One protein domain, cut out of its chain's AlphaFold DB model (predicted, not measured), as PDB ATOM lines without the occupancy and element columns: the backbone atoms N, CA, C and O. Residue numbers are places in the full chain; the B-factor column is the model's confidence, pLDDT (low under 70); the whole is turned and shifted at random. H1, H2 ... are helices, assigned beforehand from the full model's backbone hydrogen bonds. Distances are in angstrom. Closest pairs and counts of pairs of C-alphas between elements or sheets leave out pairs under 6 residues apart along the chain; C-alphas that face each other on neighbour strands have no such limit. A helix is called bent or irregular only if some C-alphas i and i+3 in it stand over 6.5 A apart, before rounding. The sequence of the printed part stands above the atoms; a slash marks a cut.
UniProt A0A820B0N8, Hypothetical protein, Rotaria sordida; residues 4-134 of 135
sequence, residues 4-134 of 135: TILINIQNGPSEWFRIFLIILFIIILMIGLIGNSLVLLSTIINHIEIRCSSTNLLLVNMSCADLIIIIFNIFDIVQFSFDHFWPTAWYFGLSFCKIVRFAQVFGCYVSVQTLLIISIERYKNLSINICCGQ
ATOM      1  N   THR A   4     253.241 235.874 411.375       70.44
ATOM      2  CA  THR A   4     254.410 236.032 410.498       70.44
ATOM      3  C   THR A   4     254.154 236.969 409.314       70.44
ATOM      4  O   THR A   4     255.054 237.702 408.921       70.44
ATOM      5  N   ILE A   5     252.934 236.990 408.763       69.69
ATOM      6  CA  ILE A   5     252.560 237.916 407.680       69.69
ATOM      7  C   ILE A   5     252.482 239.342 408.226       69.69
ATOM      8  O   ILE A   5     253.003 240.253 407.598       69.69
ATOM      9  N   LEU A   6     251.905 239.535 409.417       67.81
ATOM     10  CA  LEU A   6     251.840 240.850 410.060       67.81
ATOM     11  C   LEU A   6     253.234 241.387 410.407       67.81
ATOM     12  O   LEU A   6     253.494 242.560 410.177       67.81
ATOM     13  N   ILE A   7     254.151 240.536 410.879       66.88
ATOM     14  CA  ILE A   7     255.550 240.918 411.139       66.88
ATOM     15  C   ILE A   7     256.274 241.285 409.836       66.88
ATOM     16  O   ILE A   7     257.038 242.239 409.818       66.88
ATOM     17  N   ASN A   8     256.025 240.570 408.735       63.19
ATOM     18  CA  ASN A   8     256.633 240.881 407.437       63.19
ATOM     19  C   ASN A   8     256.045 242.161 406.810       63.19
ATOM     20  O   ASN A   8     256.758 242.899 406.146       63.19
ATOM     21  N   ILE A   9     254.769 242.472 407.074       63.69
ATOM     22  CA  ILE A   9     254.180 243.767 406.711       63.69
ATOM     23  C   ILE A   9     254.704 244.886 407.612       63.69
ATOM     24  O   ILE A   9     254.917 245.960 407.086       63.69
ATOM     25  N   GLN A  10     254.962 244.645 408.904       63.56
ATOM     26  CA  GLN A  10     255.539 245.611 409.858       63.56
ATOM     27  C   GLN A  10     257.077 245.746 409.741       63.56
ATOM     28  O   GLN A  10     257.671 246.662 410.304       63.56
ATOM     29  N   ASN A  11     257.734 244.907 408.941       64.06
ATOM     30  CA  ASN A  11     259.121 245.082 408.522       64.06
ATOM     31  C   ASN A  11     259.124 245.588 407.078       64.06
ATOM     32  O   ASN A  11     259.240 244.816 406.129       64.06
ATOM     33  N   GLY A  12     258.926 246.893 406.908       62.59
ATOM     34  CA  GLY A  12     258.921 247.537 405.603       62.59
ATOM     35  C   GLY A  12     260.281 247.386 404.913       62.59
ATOM     36  O   GLY A  12     261.243 246.896 405.516       62.59
ATOM     37  N   PRO A  13     260.402 247.805 403.643       67.19
ATOM     38  CA  PRO A  13     261.717 247.930 403.025       67.19
ATOM     39  C   PRO A  13     262.640 248.754 403.931       67.19
ATOM     40  O   PRO A  13     262.188 249.688 404.590       67.19
ATOM     41  N   SER A  14     263.933 248.420 403.965       78.12
ATOM     42  CA  SER A  14     264.884 249.176 404.780       78.12
ATOM     43  C   SER A  14     264.840 250.666 404.421       78.12
ATOM     44  O   SER A  14     264.743 251.038 403.250       78.12
ATOM     45  N   GLU A  15     264.935 251.532 405.429       79.06
ATOM     46  CA  GLU A  15     264.877 252.994 405.272       79.06
ATOM     47  C   GLU A  15     265.837 253.506 404.187       79.06
ATOM     48  O   GLU A  15     265.479 254.313 403.329       79.06
ATOM     49  N   TRP A  16     267.049 252.948 404.168       82.38
ATOM     50  CA  TRP A  16     268.081 253.231 403.173       82.38
ATOM     51  C   TRP A  16     267.655 252.864 401.754       82.38
ATOM     52  O   TRP A  16     267.921 253.618 400.821       82.38
ATOM     53  N   PHE A  17     266.979 251.727 401.588       83.38
ATOM     54  CA  PHE A  17     266.468 251.294 400.294       83.38
ATOM     55  C   PHE A  17     265.360 252.227 399.799       83.38
ATOM     56  O   PHE A  17     265.365 252.604 398.628       83.38
ATOM     57  N   ARG A  18     264.460 252.680 400.684       80.88
ATOM     58  CA  ARG A  18     263.423 253.662 400.323       80.88
ATOM     59  C   ARG A  18     264.041 254.985 399.867       80.88
ATOM     60  O   ARG A  18     263.686 255.487 398.803       80.88
ATOM     61  N   ILE A  19     264.987 255.526 400.635       84.38
ATOM     62  CA  ILE A  19     265.682 256.778 400.296       84.38
ATOM     63  C   ILE A  19     266.426 256.636 398.964       84.38
ATOM     64  O   ILE A  19     266.319 257.509 398.104       84.38
ATOM     65  N   PHE A  20     267.128 255.519 398.763       88.81
ATOM     66  CA  PHE A  20     267.812 255.220 397.508       88.81
ATOM     67  C   PHE A  20     266.849 255.211 396.313       88.81
ATOM     68  O   PHE A  20     267.136 255.847 395.299       88.81
ATOM     69  N   LEU A  21     265.690 254.553 396.436       85.88
ATOM     70  CA  LEU A  21     264.673 254.534 395.383       85.88
ATOM     71  C   LEU A  21     264.122 255.931 395.081       85.88
ATOM     72  O   LEU A  21     264.007 256.285 393.911       85.88
ATOM     73  N   ILE A  22     263.818 256.733 396.104       86.62
ATOM     74  CA  ILE A  22     263.326 258.108 395.917       86.62
ATOM     75  C   ILE A  22     264.357 258.940 395.145       86.62
ATOM     76  O   ILE A  22     264.005 259.592 394.162       86.62
ATOM     77  N   ILE A  23     265.634 258.878 395.537       90.69
ATOM     78  CA  ILE A  23     266.721 259.585 394.843       90.69
ATOM     79  C   ILE A  23     266.821 259.123 393.386       90.69
ATOM     80  O   ILE A  23     266.894 259.950 392.476       90.69
ATOM     81  N   LEU A  24     266.789 257.812 393.152       90.25
ATOM     82  CA  LEU A  24     266.878 257.234 391.815       90.25
ATOM     83  C   LEU A  24     265.702 257.665 390.927       90.25
ATOM     84  O   LEU A  24     265.918 258.056 389.779       90.25
ATOM     85  N   PHE A  25     264.475 257.678 391.454       87.94
ATOM     86  CA  PHE A  25     263.307 258.168 390.723       87.94
ATOM     87  C   PHE A  25     263.401 259.662 390.398       87.94
ATOM     88  O   PHE A  25     263.077 260.051 389.278       87.94
ATOM     89  N   ILE A  26     263.892 260.491 391.325       90.94
ATOM     90  CA  ILE A  26     264.125 261.922 391.068       90.94
ATOM     91  C   ILE A  26     265.144 262.104 389.937       90.94
ATOM     92  O   ILE A  26     264.911 262.898 389.029       90.94
ATOM     93  N   ILE A  27     266.245 261.349 389.944       93.12
ATOM     94  CA  ILE A  27     267.260 261.414 388.882       93.12
ATOM     95  C   ILE A  27     266.648 261.034 387.527       93.12
ATOM     96  O   ILE A  27     266.834 261.761 386.551       93.12
ATOM     97  N   ILE A  28     265.885 259.939 387.467       90.19
ATOM     98  CA  ILE A  28     265.217 259.497 386.234       90.19
ATOM     99  C   ILE A  28     264.222 260.553 385.739       90.19
ATOM    100  O   ILE A  28     264.197 260.839 384.543       90.19
ATOM    101  N   LEU A  29     263.446 261.173 386.635       90.50
ATOM    102  CA  LEU A  29     262.536 262.262 386.273       90.50
ATOM    103  C   LEU A  29     263.283 263.464 385.700       90.50
ATOM    104  O   LEU A  29     262.858 264.001 384.683       90.50
ATOM    105  N   MET A  30     264.392 263.878 386.315       93.06
ATOM    106  CA  MET A  30     265.176 265.021 385.839       93.06
ATOM    107  C   MET A  30     265.776 264.750 384.462       93.06
ATOM    108  O   MET A  30     265.652 265.579 383.560       93.06
ATOM    109  N   ILE A  31     266.379 263.574 384.275       91.69
ATOM    110  CA  ILE A  31     266.937 263.162 382.982       91.69
ATOM    111  C   ILE A  31     265.825 263.077 381.931       91.69
ATOM    112  O   ILE A  31     265.987 263.595 380.829       91.69
ATOM    113  N   GLY A  32     264.684 262.474 382.276       89.94
ATOM    114  CA  GLY A  32     263.534 262.346 381.389       89.94
ATOM    115  C   GLY A  32     262.928 263.695 381.003       89.94
ATOM    116  O   GLY A  32     262.641 263.915 379.829       89.94
ATOM    117  N   LEU A  33     262.772 264.620 381.953       91.88
ATOM    118  CA  LEU A  33     262.263 265.970 381.700       91.88
ATOM    119  C   LEU A  33     263.198 266.733 380.774       91.88
ATOM    120  O   LEU A  33     262.746 267.262 379.760       91.88
ATOM    121  N   ILE A  34     264.491 266.771 381.098       93.38
ATOM    122  CA  ILE A  34     265.485 267.503 380.309       93.38
ATOM    123  C   ILE A  34     265.586 266.890 378.910       93.38
ATOM    124  O   ILE A  34     265.456 267.607 377.921       93.38
ATOM    125  N   GLY A  35     265.748 265.570 378.810       89.31
ATOM    126  CA  GLY A  35     265.904 264.869 377.536       89.31
ATOM    127  C   GLY A  35     264.697 265.037 376.614       89.31
ATOM    128  O   GLY A  35     264.850 265.505 375.486       89.31
ATOM    129  N   ASN A  36     263.492 264.727 377.098       91.31
ATOM    130  CA  ASN A  36     262.284 264.799 376.270       91.31
ATOM    131  C   ASN A  36     261.895 266.242 375.928       91.31
ATOM    132  O   ASN A  36     261.453 266.500 374.808       91.31
ATOM    133  N   SER A  37     262.121 267.199 376.838       89.81
ATOM    134  CA  SER A  37     261.871 268.619 376.552       89.81
ATOM    135  C   SER A  37     262.857 269.180 375.531       89.81
ATOM    136  O   SER A  37     262.449 269.962 374.680       89.81
ATOM    137  N   LEU A  38     264.132 268.776 375.572       89.62
ATOM    138  CA  LEU A  38     265.124 269.181 374.571       89.62
ATOM    139  C   LEU A  38     264.773 268.646 373.180       89.62
ATOM    140  O   LEU A  38     264.896 269.386 372.208       89.62
ATOM    141  N   VAL A  39     264.311 267.394 373.079       87.19
ATOM    142  CA  VAL A  39     263.836 266.816 371.809       87.19
ATOM    143  C   VAL A  39     262.640 267.604 371.283       87.19
ATOM    144  O   VAL A  39     262.667 268.057 370.141       87.19
ATOM    145  N   LEU A  40     261.632 267.840 372.128       86.94
ATOM    146  CA  LEU A  40     260.441 268.593 371.745       86.94
ATOM    147  C   LEU A  40     260.789 270.027 371.314       86.94
ATOM    148  O   LEU A  40     260.326 270.495 370.274       86.94
ATOM    149  N   LEU A  41     261.646 270.708 372.077       87.44
ATOM    150  CA  LEU A  41     262.101 272.065 371.783       87.44
ATOM    151  C   LEU A  41     262.916 272.114 370.487       87.44
ATOM    152  O   LEU A  41     262.697 273.003 369.670       87.44
ATOM    153  N   SER A  42     263.812 271.151 370.272       84.38
ATOM    154  CA  SER A  42     264.582 271.026 369.032       84.38
ATOM    155  C   SER A  42     263.661 270.857 367.824       84.38
ATOM    156  O   SER A  42     263.848 271.534 366.811       84.38
ATOM    157  N   THR A  43     262.622 270.026 367.927       79.56
ATOM    158  CA  THR A  43     261.669 269.832 366.827       79.56
ATOM    159  C   THR A  43     260.799 271.066 366.572       79.56
ATOM    160  O   THR A  43     260.521 271.376 365.415       79.56
ATOM    161  N   ILE A  44     260.391 271.794 367.619       80.75
ATOM    162  CA  ILE A  44     259.611 273.034 367.476       80.75
ATOM    163  C   ILE A  44     260.478 274.152 366.883       80.75
ATOM    164  O   ILE A  44     260.060 274.808 365.939       80.75
ATOM    165  N   ILE A  45     261.692 274.373 367.393       78.81
ATOM    166  CA  ILE A  45     262.568 275.456 366.916       78.81
ATOM    167  C   ILE A  45     263.002 275.221 365.463       78.81
ATOM    168  O   ILE A  45     263.022 276.163 364.672       78.81
ATOM    169  N   ASN A  46     263.264 273.974 365.067       71.69
ATOM    170  CA  ASN A  46     263.660 273.621 363.697       71.69
ATOM    171  C   ASN A  46     262.463 273.516 362.726       71.69
ATOM    172  O   ASN A  46     262.438 272.665 361.838       71.69
ATOM    173  N   HIS A  47     261.481 274.410 362.886       59.53
ATOM    174  CA  HIS A  47     260.104 274.419 362.371       59.53
ATOM    175  C   HIS A  47     259.871 274.103 360.866       59.53
ATOM    176  O   HIS A  47     258.708 274.010 360.457       59.53
ATOM    177  N   ILE A  48     260.899 273.986 360.013       51.28
ATOM    178  CA  ILE A  48     260.773 274.237 358.565       51.28
ATOM    179  C   ILE A  48     261.279 273.133 357.613       51.28
ATOM    180  O   ILE A  48     260.683 273.004 356.547       51.28
ATOM    181  N   GLU A  49     262.260 272.276 357.924       47.94
ATOM    182  CA  GLU A  49     262.864 271.459 356.839       47.94
ATOM    183  C   GLU A  49     262.282 270.054 356.577       47.94
ATOM    184  O   GLU A  49     262.536 269.497 355.514       47.94
ATOM    185  N   ILE A  50     261.485 269.442 357.466       49.19
ATOM    186  CA  ILE A  50     261.241 267.979 357.367       49.19
ATOM    187  C   ILE A  50     259.780 267.572 357.621       49.19
ATOM    188  O   ILE A  50     259.501 266.591 358.311       49.19
ATOM    189  N   ARG A  51     258.803 268.278 357.038       46.91
ATOM    190  CA  ARG A  51     257.383 267.857 357.099       46.91
ATOM    191  C   ARG A  51     257.094 266.467 356.484       46.91
ATOM    192  O   ARG A  51     255.973 265.989 356.610       46.91
ATOM    193  N   CYS A  52     258.077 265.805 355.865       50.59
ATOM    194  CA  CYS A  52     257.899 264.549 355.126       50.59
ATOM    195  C   CYS A  52     258.579 263.304 355.726       50.59
ATOM    196  O   CYS A  52     258.536 262.256 355.086       50.59
ATOM    197  N   SER A  53     259.195 263.362 356.914       64.56
ATOM    198  CA  SER A  53     259.784 262.155 357.520       64.56
ATOM    199  C   SER A  53     258.914 261.622 358.654       64.56
ATOM    200  O   SER A  53     258.748 262.282 359.683       64.56
ATOM    201  N   SER A  54     258.370 260.411 358.479       66.94
ATOM    202  CA  SER A  54     257.548 259.699 359.472       66.94
ATOM    203  C   SER A  54     258.212 259.619 360.855       66.94
ATOM    204  O   SER A  54     257.529 259.561 361.875       66.94
ATOM    205  N   THR A  55     259.541 259.671 360.896       74.50
ATOM    206  CA  THR A  55     260.367 259.595 362.102       74.50
ATOM    207  C   THR A  55     260.229 260.834 362.985       74.50
ATOM    208  O   THR A  55     260.202 260.712 364.204       74.50
ATOM    209  N   ASN A  56     260.055 262.029 362.412       76.25
ATOM    210  CA  ASN A  56     259.950 263.257 363.207       76.25
ATOM    211  C   ASN A  56     258.597 263.358 363.940       76.25
ATOM    212  O   ASN A  56     258.542 263.747 365.104       76.25
ATOM    213  N   LEU A  57     257.504 262.921 363.297       78.75
ATOM    214  CA  LEU A  57     256.188 262.806 363.947       78.75
ATOM    215  C   LEU A  57     256.203 261.780 365.083       78.75
ATOM    216  O   LEU A  57     255.588 262.006 366.125       78.75
ATOM    217  N   LEU A  58     256.929 260.675 364.902       78.44
ATOM    218  CA  LEU A  58     257.127 259.695 365.962       78.44
ATOM    219  C   LEU A  58     257.884 260.297 367.152       78.44
ATOM    220  O   LEU A  58     257.452 260.105 368.283       78.44
ATOM    221  N   LEU A  59     258.982 261.020 366.915       82.56
ATOM    222  CA  LEU A  59     259.795 261.624 367.979       82.56
ATOM    223  C   LEU A  59     258.995 262.635 368.815       82.56
ATOM    224  O   LEU A  59     259.098 262.648 370.043       82.56
ATOM    225  N   VAL A  60     258.147 263.441 368.171       84.38
ATOM    226  CA  VAL A  60     257.230 264.351 368.878       84.38
ATOM    227  C   VAL A  60     256.198 263.566 369.686       84.38
ATOM    228  O   VAL A  60     255.999 263.847 370.863       84.38
ATOM    229  N   ASN A  61     255.573 262.543 369.096       84.19
ATOM    230  CA  ASN A  61     254.590 261.723 369.805       84.19
ATOM    231  C   ASN A  61     255.205 260.982 371.008       84.19
ATOM    232  O   ASN A  61     254.596 260.918 372.073       84.19
ATOM    233  N   MET A  62     256.427 260.468 370.854       84.88
ATOM    234  CA  MET A  62     257.196 259.819 371.914       84.88
ATOM    235  C   MET A  62     257.527 260.800 373.043       84.88
ATOM    236  O   MET A  62     257.186 260.535 374.189       84.88
ATOM    237  N   SER A  63     258.093 261.968 372.724       88.94
ATOM    238  CA  SER A  63     258.435 262.973 373.744       88.94
ATOM    239  C   SER A  63     257.203 263.498 374.493       88.94
ATOM    240  O   SER A  63     257.253 263.655 375.713       88.94
ATOM    241  N   CYS A  64     256.066 263.699 373.817       88.06
ATOM    242  CA  CYS A  64     254.804 264.030 374.484       88.06
ATOM    243  C   CYS A  64     254.320 262.904 375.413       88.06
ATOM    244  O   CYS A  64     253.909 263.182 376.541       88.06
ATOM    245  N   ALA A  65     254.378 261.646 374.969       89.56
ATOM    246  CA  ALA A  65     254.016 260.493 375.789       89.56
ATOM    247  C   ALA A  65     254.896 260.385 377.043       89.56
ATOM    248  O   ALA A  65     254.374 260.221 378.145       89.56
ATOM    249  N   ASP A  66     256.210 260.543 376.894       89.50
ATOM    250  CA  ASP A  66     257.154 260.472 378.006       89.50
ATOM    251  C   ASP A  66     256.932 261.605 379.018       89.50
ATOM    252  O   ASP A  66     256.939 261.355 380.223       89.50
ATOM    253  N   LEU A  67     256.637 262.832 378.567       90.31
ATOM    254  CA  LEU A  67     256.272 263.940 379.464       90.31
ATOM    255  C   LEU A  67     254.983 263.649 380.250       90.31
ATOM    256  O   LEU A  67     254.918 263.925 381.448       90.31
ATOM    257  N   ILE A  68     253.977 263.049 379.608       89.44
ATOM    258  CA  ILE A  68     252.740 262.622 380.278       89.44
ATOM    259  C   ILE A  68     253.044 261.542 381.330       89.44
ATOM    260  O   ILE A  68     252.557 261.622 382.459       89.44
ATOM    261  N   ILE A  69     253.882 260.555 380.999       89.81
ATOM    262  CA  ILE A  69     254.297 259.487 381.924       89.81
ATOM    263  C   ILE A  69     255.077 260.056 383.115       89.81
ATOM    264  O   ILE A  69     254.835 259.655 384.252       89.81
ATOM    265  N   ILE A  70     255.982 261.007 382.878       91.00
ATOM    266  CA  ILE A  70     256.737 261.719 383.918       91.00
ATOM    267  C   ILE A  70     255.780 262.401 384.900       91.00
ATOM    268  O   ILE A  70     255.946 262.238 386.109       91.00
ATOM    269  N   ILE A  71     254.753 263.102 384.404       89.12
ATOM    270  CA  ILE A  71     253.732 263.736 385.255       89.12
ATOM    271  C   ILE A  71     253.028 262.690 386.126       89.12
ATOM    272  O   ILE A  71     252.869 262.897 387.328       89.12
ATOM    273  N   PHE A  72     252.649 261.546 385.552       87.56
ATOM    274  CA  PHE A  72     252.006 260.468 386.305       87.56
ATOM    275  C   PHE A  72     252.938 259.798 387.331       87.56
ATOM    276  O   PHE A  72     252.499 259.493 388.438       87.56
ATOM    277  N   ASN A  73     254.225 259.637 387.019       86.62
ATOM    278  CA  ASN A  73     255.217 259.062 387.935       86.62
ATOM    279  C   ASN A  73     255.509 259.954 389.155       86.62
ATOM    280  O   ASN A  73     255.927 259.442 390.192       86.62
ATOM    281  N   ILE A  74     255.266 261.268 389.089       86.69
ATOM    282  CA  ILE A  74     255.390 262.146 390.268       86.69
ATOM    283  C   ILE A  74     254.401 261.720 391.363       86.69
ATOM    284  O   ILE A  74     254.759 261.717 392.541       86.69
ATOM    285  N   PHE A  75     253.189 261.290 390.995       84.81
ATOM    286  CA  PHE A  75     252.201 260.796 391.961       84.81
ATOM    287  C   PHE A  75     252.659 259.500 392.650       84.81
ATOM    288  O   PHE A  75     252.432 259.350 393.850       84.81
ATOM    289  N   ASP A  76     253.370 258.616 391.936       81.88
ATOM    290  CA  ASP A  76     253.979 257.409 392.519       81.88
ATOM    291  C   ASP A  76     255.032 257.768 393.576       81.88
ATOM    292  O   ASP A  76     255.063 257.175 394.653       81.88
ATOM    293  N   ILE A  77     255.879 258.767 393.312       82.88
ATOM    294  CA  ILE A  77     256.913 259.199 394.268       82.88
ATOM    295  C   ILE A  77     256.280 259.790 395.525       82.88
ATOM    296  O   ILE A  77     256.708 259.479 396.636       82.88
ATOM    297  N   VAL A  78     255.244 260.617 395.360       82.25
ATOM    298  CA  VAL A  78     254.499 261.187 396.487       82.25
ATOM    299  C   VAL A  78     253.892 260.068 397.338       82.25
ATOM    300  O   VAL A  78     254.047 260.082 398.557       82.25
ATOM    301  N   GLN A  79     253.296 259.051 396.707       79.81
ATOM    302  CA  GLN A  79     252.775 257.865 397.391       79.81
ATOM    303  C   GLN A  79     253.864 257.150 398.215       79.81
ATOM    304  O   GLN A  79     253.651 256.863 399.393       79.81
ATOM    305  N   PHE A  80     255.039 256.904 397.627       74.25
ATOM    306  CA  PHE A  80     256.176 256.271 398.313       74.25
ATOM    307  C   PHE A  80     256.805 257.139 399.414       74.25
ATOM    308  O   PHE A  80     257.490 256.608 400.287       74.25
ATOM    309  N   SER A  81     256.607 258.459 399.379       76.44
ATOM    310  CA  SER A  81     257.139 259.371 400.395       76.44
ATOM    311  C   SER A  81     256.286 259.420 401.663       76.44
ATOM    312  O   SER A  81     256.829 259.709 402.730       76.44
ATOM    313  N   PHE A  82     254.973 259.189 401.558       72.00
ATOM    314  CA  PHE A  82     254.055 259.259 402.700       72.00
ATOM    315  C   PHE A  82     253.955 257.937 403.466       72.00
ATOM    316  O   PHE A  82     253.904 257.956 404.695       72.00
ATOM    317  N   ASP A  83     253.981 256.797 402.773       67.81
ATOM    318  CA  ASP A  83     253.920 255.490 403.427       67.81
ATOM    319  C   ASP A  83     255.315 254.928 403.725       67.81
ATOM    320  O   ASP A  83     256.094 254.594 402.835       67.81
ATOM    321  N   HIS A  84     255.612 254.771 405.018       61.50
ATOM    322  CA  HIS A  84     256.814 254.072 405.495       61.50
ATOM    323  C   HIS A  84     256.778 252.567 405.183       61.50
ATOM    324  O   HIS A  84     257.815 251.910 405.111       61.50
ATOM    325  N   PHE A  85     255.573 252.033 404.992       61.28
ATOM    326  CA  PHE A  85     255.301 250.641 404.670       61.28
ATOM    327  C   PHE A  85     254.960 250.454 403.199       61.28
ATOM    328  O   PHE A  85     254.682 251.417 402.495       61.28
ATOM    329  N   TRP A  86     254.959 249.203 402.722       60.78
ATOM    330  CA  TRP A  86     254.370 248.908 401.414       60.78
ATOM    331  C   TRP A  86     252.955 249.501 401.378       60.78
ATOM    332  O   TRP A  86     252.143 249.103 402.219       60.78
ATOM    333  N   PRO A  87     252.657 250.445 400.463       63.47
ATOM    334  CA  PRO A  87     251.379 251.135 400.458       63.47
ATOM    335  C   PRO A  87     250.289 250.102 400.190       63.47
ATOM    336  O   PRO A  87     250.133 249.602 399.075       63.47
ATOM    337  N   THR A  88     249.560 249.733 401.241       61.78
ATOM    338  CA  THR A  88     248.450 248.776 401.154       61.78
ATOM    339  C   THR A  88     247.236 249.405 400.472       61.78
ATOM    340  O   THR A  88     246.385 248.689 399.945       61.78
ATOM    341  N   ALA A  89     247.188 250.740 400.413       65.31
ATOM    342  CA  ALA A  89     246.182 251.518 399.708       65.31
ATOM    343  C   ALA A  89     246.814 252.725 398.996       65.31
ATOM    344  O   ALA A  89     247.721 253.363 399.518       65.31
ATOM    345  N   TRP A  90     246.314 253.049 397.801       71.69
ATOM    346  CA  TRP A  90     246.693 254.254 397.059       71.69
ATOM    347  C   TRP A  90     245.944 255.479 397.582       71.69
ATOM    348  O   TRP A  90     244.712 255.470 397.596       71.69
ATOM    349  N   TYR A  91     246.663 256.552 397.924       72.50
ATOM    350  CA  TYR A  91     246.073 257.785 398.460       72.50
ATOM    351  C   TYR A  91     245.143 258.471 397.449       72.50
ATOM    352  O   TYR A  91     244.089 258.979 397.821       72.50
ATOM    353  N   PHE A  92     245.476 258.416 396.155       74.69
ATOM    354  CA  PHE A  92     244.659 258.979 395.069       74.69
ATOM    355  C   PHE A  92     243.530 258.043 394.594       74.69
ATOM    356  O   PHE A  92     242.839 258.329 393.614       74.69
ATOM    357  N   GLY A  93     243.326 256.912 395.275       81.56
ATOM    358  CA  GLY A  93     242.320 255.911 394.931       81.56
ATOM    359  C   GLY A  93     242.729 254.958 393.797       81.56
ATOM    360  O   GLY A  93     243.737 255.121 393.108       81.56
ATOM    361  N   LEU A  94     241.905 253.924 393.594       81.56
ATOM    362  CA  LEU A  94     242.155 252.836 392.636       81.56
ATOM    363  C   LEU A  94     242.189 253.288 391.170       81.56
ATOM    364  O   LEU A  94     242.922 252.708 390.369       81.56
ATOM    365  N   SER A  95     241.399 254.298 390.805       82.31
ATOM    366  CA  SER A  95     241.339 254.797 389.427       82.31
ATOM    367  C   SER A  95     242.675 255.399 388.997       82.31
ATOM    368  O   SER A  95     243.199 255.027 387.950       82.31
ATOM    369  N   PHE A  96     243.272 256.254 389.833       81.44
ATOM    370  CA  PHE A  96     244.583 256.844 389.561       81.44
ATOM    371  C   PHE A  96     245.693 255.795 389.557       81.44
ATOM    372  O   PHE A  96     246.522 255.812 388.653       81.44
ATOM    373  N   CYS A  97     245.647 254.817 390.468       85.00
ATOM    374  CA  CYS A  97     246.586 253.695 390.461       85.00
ATOM    375  C   CYS A  97     246.601 252.979 389.102       85.00
ATOM    376  O   CYS A  97     247.657 252.763 388.508       85.00
ATOM    377  N   LYS A  98     245.417 252.663 388.562       85.69
ATOM    378  CA  LYS A  98     245.293 252.032 387.241       85.69
ATOM    379  C   LYS A  98     245.814 252.925 386.119       85.69
ATOM    380  O   LYS A  98     246.466 252.408 385.219       85.69
ATOM    381  N   ILE A  99     245.552 254.232 386.174       87.12
ATOM    382  CA  ILE A  99     246.029 255.191 385.167       87.12
ATOM    383  C   ILE A  99     247.557 255.245 385.156       87.12
ATOM    384  O   ILE A  99     248.150 255.140 384.085       87.12
ATOM    385  N   VAL A 100     248.205 255.341 386.318       87.19
ATOM    386  CA  VAL A 100     249.672 255.411 386.377       87.19
ATOM    387  C   VAL A 100     250.312 254.103 385.909       87.19
ATOM    388  O   VAL A 100     251.245 254.122 385.106       87.19
ATOM    389  N   ARG A 101     249.750 252.950 386.298       88.25
ATOM    390  CA  ARG A 101     250.196 251.649 385.769       88.25
ATOM    391  C   ARG A 101     249.989 251.523 384.264       88.25
ATOM    392  O   ARG A 101     250.861 251.006 383.570       88.25
ATOM    393  N   PHE A 102     248.868 252.015 383.748       87.12
ATOM    394  CA  PHE A 102     248.614 252.048 382.313       87.12
ATOM    395  C   PHE A 102     249.630 252.934 381.580       87.12
ATOM    396  O   PHE A 102     250.181 252.510 380.568       87.12
ATOM    397  N   ALA A 103     249.940 254.117 382.117       86.06
ATOM    398  CA  ALA A 103     250.933 255.027 381.550       86.06
ATOM    399  C   ALA A 103     252.333 254.382 381.479       86.06
ATOM    400  O   ALA A 103     253.016 254.504 380.464       86.06
ATOM    401  N   GLN A 104     252.733 253.617 382.501       85.88
ATOM    402  CA  GLN A 104     253.998 252.865 382.490       85.88
ATOM    403  C   GLN A 104     254.047 251.830 381.351       85.88
ATOM    404  O   GLN A 104     255.034 251.759 380.618       85.88
ATOM    405  N   VAL A 105     252.967 251.064 381.152       88.25
ATOM    406  CA  VAL A 105     252.866 250.088 380.047       88.25
ATOM    407  C   VAL A 105     252.853 250.788 378.686       88.25
ATOM    408  O   VAL A 105     253.470 250.310 377.732       88.25
ATOM    409  N   PHE A 106     252.195 251.943 378.598       85.50
ATOM    410  CA  PHE A 106     252.179 252.758 377.390       85.50
ATOM    411  C   PHE A 106     253.593 253.204 376.980       85.50
ATOM    412  O   PHE A 106     253.940 253.099 375.804       85.50
ATOM    413  N   GLY A 107     254.455 253.576 377.934       85.12
ATOM    414  CA  GLY A 107     255.864 253.897 377.660       85.12
ATOM    415  C   GLY A 107     256.654 252.736 377.042       85.12
ATOM    416  O   GLY A 107     257.444 252.929 376.111       85.12
ATOM    417  N   CYS A 108     256.397 251.499 377.482       87.06
ATOM    418  CA  CYS A 108     256.993 250.314 376.859       87.06
ATOM    419  C   CYS A 108     256.536 250.145 375.405       87.06
ATOM    420  O   CYS A 108     257.353 249.834 374.538       87.06
ATOM    421  N   TYR A 109     255.253 250.381 375.124       86.44
ATOM    422  CA  TYR A 109     254.718 250.296 373.765       86.44
ATOM    423  C   TYR A 109     255.373 251.326 372.832       86.44
ATOM    424  O   TYR A 109     255.807 250.981 371.732       86.44
ATOM    425  N   VAL A 110     255.528 252.566 373.302       83.06
ATOM    426  CA  VAL A 110     256.215 253.632 372.558       83.06
ATOM    427  C   VAL A 110     257.677 253.260 372.278       83.06
ATOM    428  O   VAL A 110     258.139 253.410 371.149       83.06
ATOM    429  N   SER A 111     258.386 252.679 373.251       85.81
ATOM    430  CA  SER A 111     259.769 252.209 373.059       85.81
ATOM    431  C   SER A 111     259.878 251.148 371.956       85.81
ATOM    432  O   SER A 111     260.779 251.203 371.116       85.81
ATOM    433  N   VAL A 112     258.934 250.199 371.914       88.69
ATOM    434  CA  VAL A 112     258.866 249.178 370.855       88.69
ATOM    435  C   VAL A 112     258.577 249.816 369.496       88.69
ATOM    436  O   VAL A 112     259.220 249.462 368.509       88.69
ATOM    437  N   GLN A 113     257.666 250.790 369.435       82.69
ATOM    438  CA  GLN A 113     257.355 251.531 368.210       82.69
ATOM    439  C   GLN A 113     258.609 252.214 367.630       82.69
ATOM    440  O   GLN A 113     258.852 252.140 366.422       82.69
ATOM    441  N   THR A 114     259.441 252.814 368.483       84.50
ATOM    442  CA  THR A 114     260.712 253.440 368.086       84.50
ATOM    443  C   THR A 114     261.715 252.423 367.551       84.50
ATOM    444  O   THR A 114     262.295 252.636 366.484       84.50
ATOM    445  N   LEU A 115     261.872 251.276 368.221       86.69
ATOM    446  CA  LEU A 115     262.742 250.191 367.745       86.69
ATOM    447  C   LEU A 115     262.305 249.650 366.377       86.69
ATOM    448  O   LEU A 115     263.149 249.392 365.514       86.69
ATOM    449  N   LEU A 116     260.994 249.513 366.158       87.06
ATOM    450  CA  LEU A 116     260.440 249.079 364.875       87.06
ATOM    451  C   LEU A 116     260.774 250.067 363.757       87.06
ATOM    452  O   LEU A 116     261.181 249.652 362.673       87.06
ATOM    453  N   ILE A 117     260.655 251.368 364.016       83.50
ATOM    454  CA  ILE A 117     260.943 252.394 363.010       83.50
ATOM    455  C   ILE A 117     262.432 252.418 362.659       83.50
ATOM    456  O   ILE A 117     262.761 252.381 361.474       83.50
ATOM    457  N   ILE A 118     263.321 252.331 363.653       85.38
ATOM    458  CA  ILE A 118     264.771 252.205 363.422       85.38
ATOM    459  C   ILE A 118     265.084 250.963 362.570       85.38
ATOM    460  O   ILE A 118     265.916 251.011 361.660       85.38
ATOM    461  N   SER A 119     264.421 249.836 362.845       88.38
ATOM    462  CA  SER A 119     264.595 248.601 362.072       88.38
ATOM    463  C   SER A 119     264.162 248.773 360.613       88.38
ATOM    464  O   SER A 119     264.901 248.394 359.702       88.38
ATOM    465  N   ILE A 120     263.009 249.406 360.381       87.12
ATOM    466  CA  ILE A 120     262.485 249.673 359.035       87.12
ATOM    467  C   ILE A 120     263.411 250.613 358.259       87.12
ATOM    468  O   ILE A 120     263.688 250.357 357.088       87.12
ATOM    469  N   GLU A 121     263.905 251.681 358.887       84.50
ATOM    470  CA  GLU A 121     264.858 252.605 358.260       84.50
ATOM    471  C   GLU A 121     266.133 251.877 357.826       84.50
ATOM    472  O   GLU A 121     266.571 252.012 356.681       84.50
ATOM    473  N   ARG A 122     266.694 251.034 358.704       86.31
ATOM    474  CA  ARG A 122     267.862 250.207 358.373       86.31
ATOM    475  C   ARG A 122     267.570 249.227 357.244       86.31
ATOM    476  O   ARG A 122     268.394 249.095 356.342       86.31
ATOM    477  N   TYR A 123     266.413 248.570 357.265       87.38
ATOM    478  CA  TYR A 123     266.017 247.634 356.216       87.38
ATOM    479  C   TYR A 123     265.873 248.328 354.860       87.38
ATOM    480  O   TYR A 123     266.438 247.859 353.873       87.38
ATOM    481  N   LYS A 124     265.190 249.477 354.807       84.19
ATOM    482  CA  LYS A 124     265.050 250.269 353.576       84.19
ATOM    483  C   LYS A 124     266.414 250.682 353.030       84.19
ATOM    484  O   LYS A 124     266.697 250.416 351.864       84.19
ATOM    485  N   ASN A 125     267.281 251.228 353.879       82.50
ATOM    486  CA  ASN A 125     268.624 251.647 353.478       82.50
ATOM    487  C   ASN A 125     269.474 250.471 352.969       82.50
ATOM    488  O   ASN A 125     270.169 250.609 351.967       82.50
ATOM    489  N   LEU A 126     269.400 249.301 353.612       86.12
ATOM    490  CA  LEU A 126     270.092 248.093 353.149       86.12
ATOM    491  C   LEU A 126     269.518 247.572 351.827       86.12
ATOM    492  O   LEU A 126     270.282 247.265 350.920       86.12
ATOM    493  N   SER A 127     268.192 247.507 351.688       83.12
ATOM    494  CA  SER A 127     267.540 247.014 350.467       83.12
ATOM    495  C   SER A 127     267.859 247.877 349.241       83.12
ATOM    496  O   SER A 127     268.142 247.340 348.172       83.12
ATOM    497  N   ILE A 128     267.902 249.204 349.413       79.12
ATOM    498  CA  ILE A 128     268.286 250.158 348.366       79.12
ATOM    499  C   ILE A 128     269.772 250.005 348.024       79.12
ATOM    500  O   ILE A 128     270.107 249.904 346.848       79.12
ATOM    501  N   ASN A 129     270.658 249.921 349.024       72.56
ATOM    502  CA  ASN A 129     272.093 249.725 348.787       72.56
ATOM    503  C   ASN A 129     272.407 248.381 348.113       72.56
ATOM    504  O   ASN A 129     273.307 248.323 347.287       72.56
ATOM    505  N   ILE A 130     271.666 247.312 348.413       75.56
ATOM    506  CA  ILE A 130     271.828 246.013 347.739       75.56
ATOM    507  C   ILE A 130     271.317 246.080 346.293       75.56
ATOM    508  O   ILE A 130     271.980 245.564 345.399       75.56
ATOM    509  N   CYS A 131     270.183 246.746 346.036       66.31
ATOM    510  CA  CYS A 131     269.666 246.903 344.671       66.31
ATOM    511  C   CYS A 131     270.510 247.856 343.809       66.31
ATOM    512  O   CYS A 131     270.532 247.702 342.593       66.31
ATOM    513  N   CYS A 132     271.183 248.839 344.415       68.06
ATOM    514  CA  CYS A 132     271.961 249.857 343.702       68.06
ATOM    515  C   CYS A 132     273.482 249.601 343.717       68.06
ATOM    516  O   CYS A 132     274.211 250.240 342.967       68.06
ATOM    517  N   GLY A 133     273.961 248.680 344.562       58.69
ATOM    518  CA  GLY A 133     275.371 248.299 344.723       58.69
ATOM    519  C   GLY A 133     275.813 247.091 343.891       58.69
ATOM    520  O   GLY A 133     276.904 246.571 344.111       58.69
ATOM    521  N   GLN A 134     274.986 246.634 342.948       51.78
ATOM    522  CA  GLN A 134     275.412 245.763 341.853       51.78
ATOM    523  C   GLN A 134     275.464 246.571 340.550       51.78
ATOM    524  O   GLN A 134     274.538 246.511 339.746       51.78
TER     525      GLN A 134
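AT A GLANCE: This is residues 4 to 134 of the 135 residues of the protein "Hypothetical protein" of Rotaria sordida (UniProt A0A820B0N8). Three long helices follow one another in a zigzag, H2, H3 and H4, each folding back along the one before at a shallow tilt, with H3 as the shared partner of the other two. The far part of H4 runs on alone and sticks out with residues 122 to 132, while the short helix H1 lies near the other end of the long axis, apart from the three. The printed part has 131 residues with four named helices, in the order H1, H2, H3, H4, and no named strand; the class is all helix. The whole is only just loose, close to extended, with a radius of gyration of the C-alphas of 20.9 A, and the C-alphas span 72 by 34 by 28 A.

HOW THE PARTS SIT: H1, residues 4 to 10, touches no helix, and a tight link of 4 residues joins it to H2, residues 15 to 45. H2 and H3, residues 54 to 82, are a helical hairpin: they touch, running opposite ways at a shallow tilt of 27 degrees, and their closest C-alphas, those of Asn 36 and Ser 63, are 5.0 A apart. H3 and H4, residues 93 to 132, are a second helical hairpin, running opposite ways at a shallow tilt of 28 degrees. H4 touches H3 with residues 100 to 117 alone, and their closest C-alphas, those of Phe 72 and Val 100, are 5.6 A apart. H2 and H4 are apart. In H1, H2 and H4 every O i to N i+4 pair is within hydrogen-bond range; in H3 23 of 25 are.

IN THESE COORDINATES: H1 begins at C-alpha 4, at (254.410, 236.032, 410.498), and measures 9.7 A from first to last C-alpha. H2 measures 44.5 A and ends at C-alpha 45, at (262.568, 275.456, 366.916). H3 measures 43.4 A. H4, the longest helix with 40 residues, measures 59.5 A and ends at C-alpha 132, at (271.961, 249.857, 343.702). No helix is bent or irregular.

THE WHOLE: The two C-alphas farthest apart, those of Thr 4 and Gln 134, are 72.4 A apart. Residues 45 to 53 stand free, and so do residues 122 to 134, of which 122 to 132 belong to H4. Without these stretches the body has 109 residues and spans 56 by 25 by 22 A. The printed part has no cut. The links H2 to H3, with 8 residues, and H3 to H4, with 10, are short, and no link is long. The mean pLDDT of the printed part is 79.6; residues 5 to 13, 47 to 54, 83 to 89 and 131 to 134 are under 70.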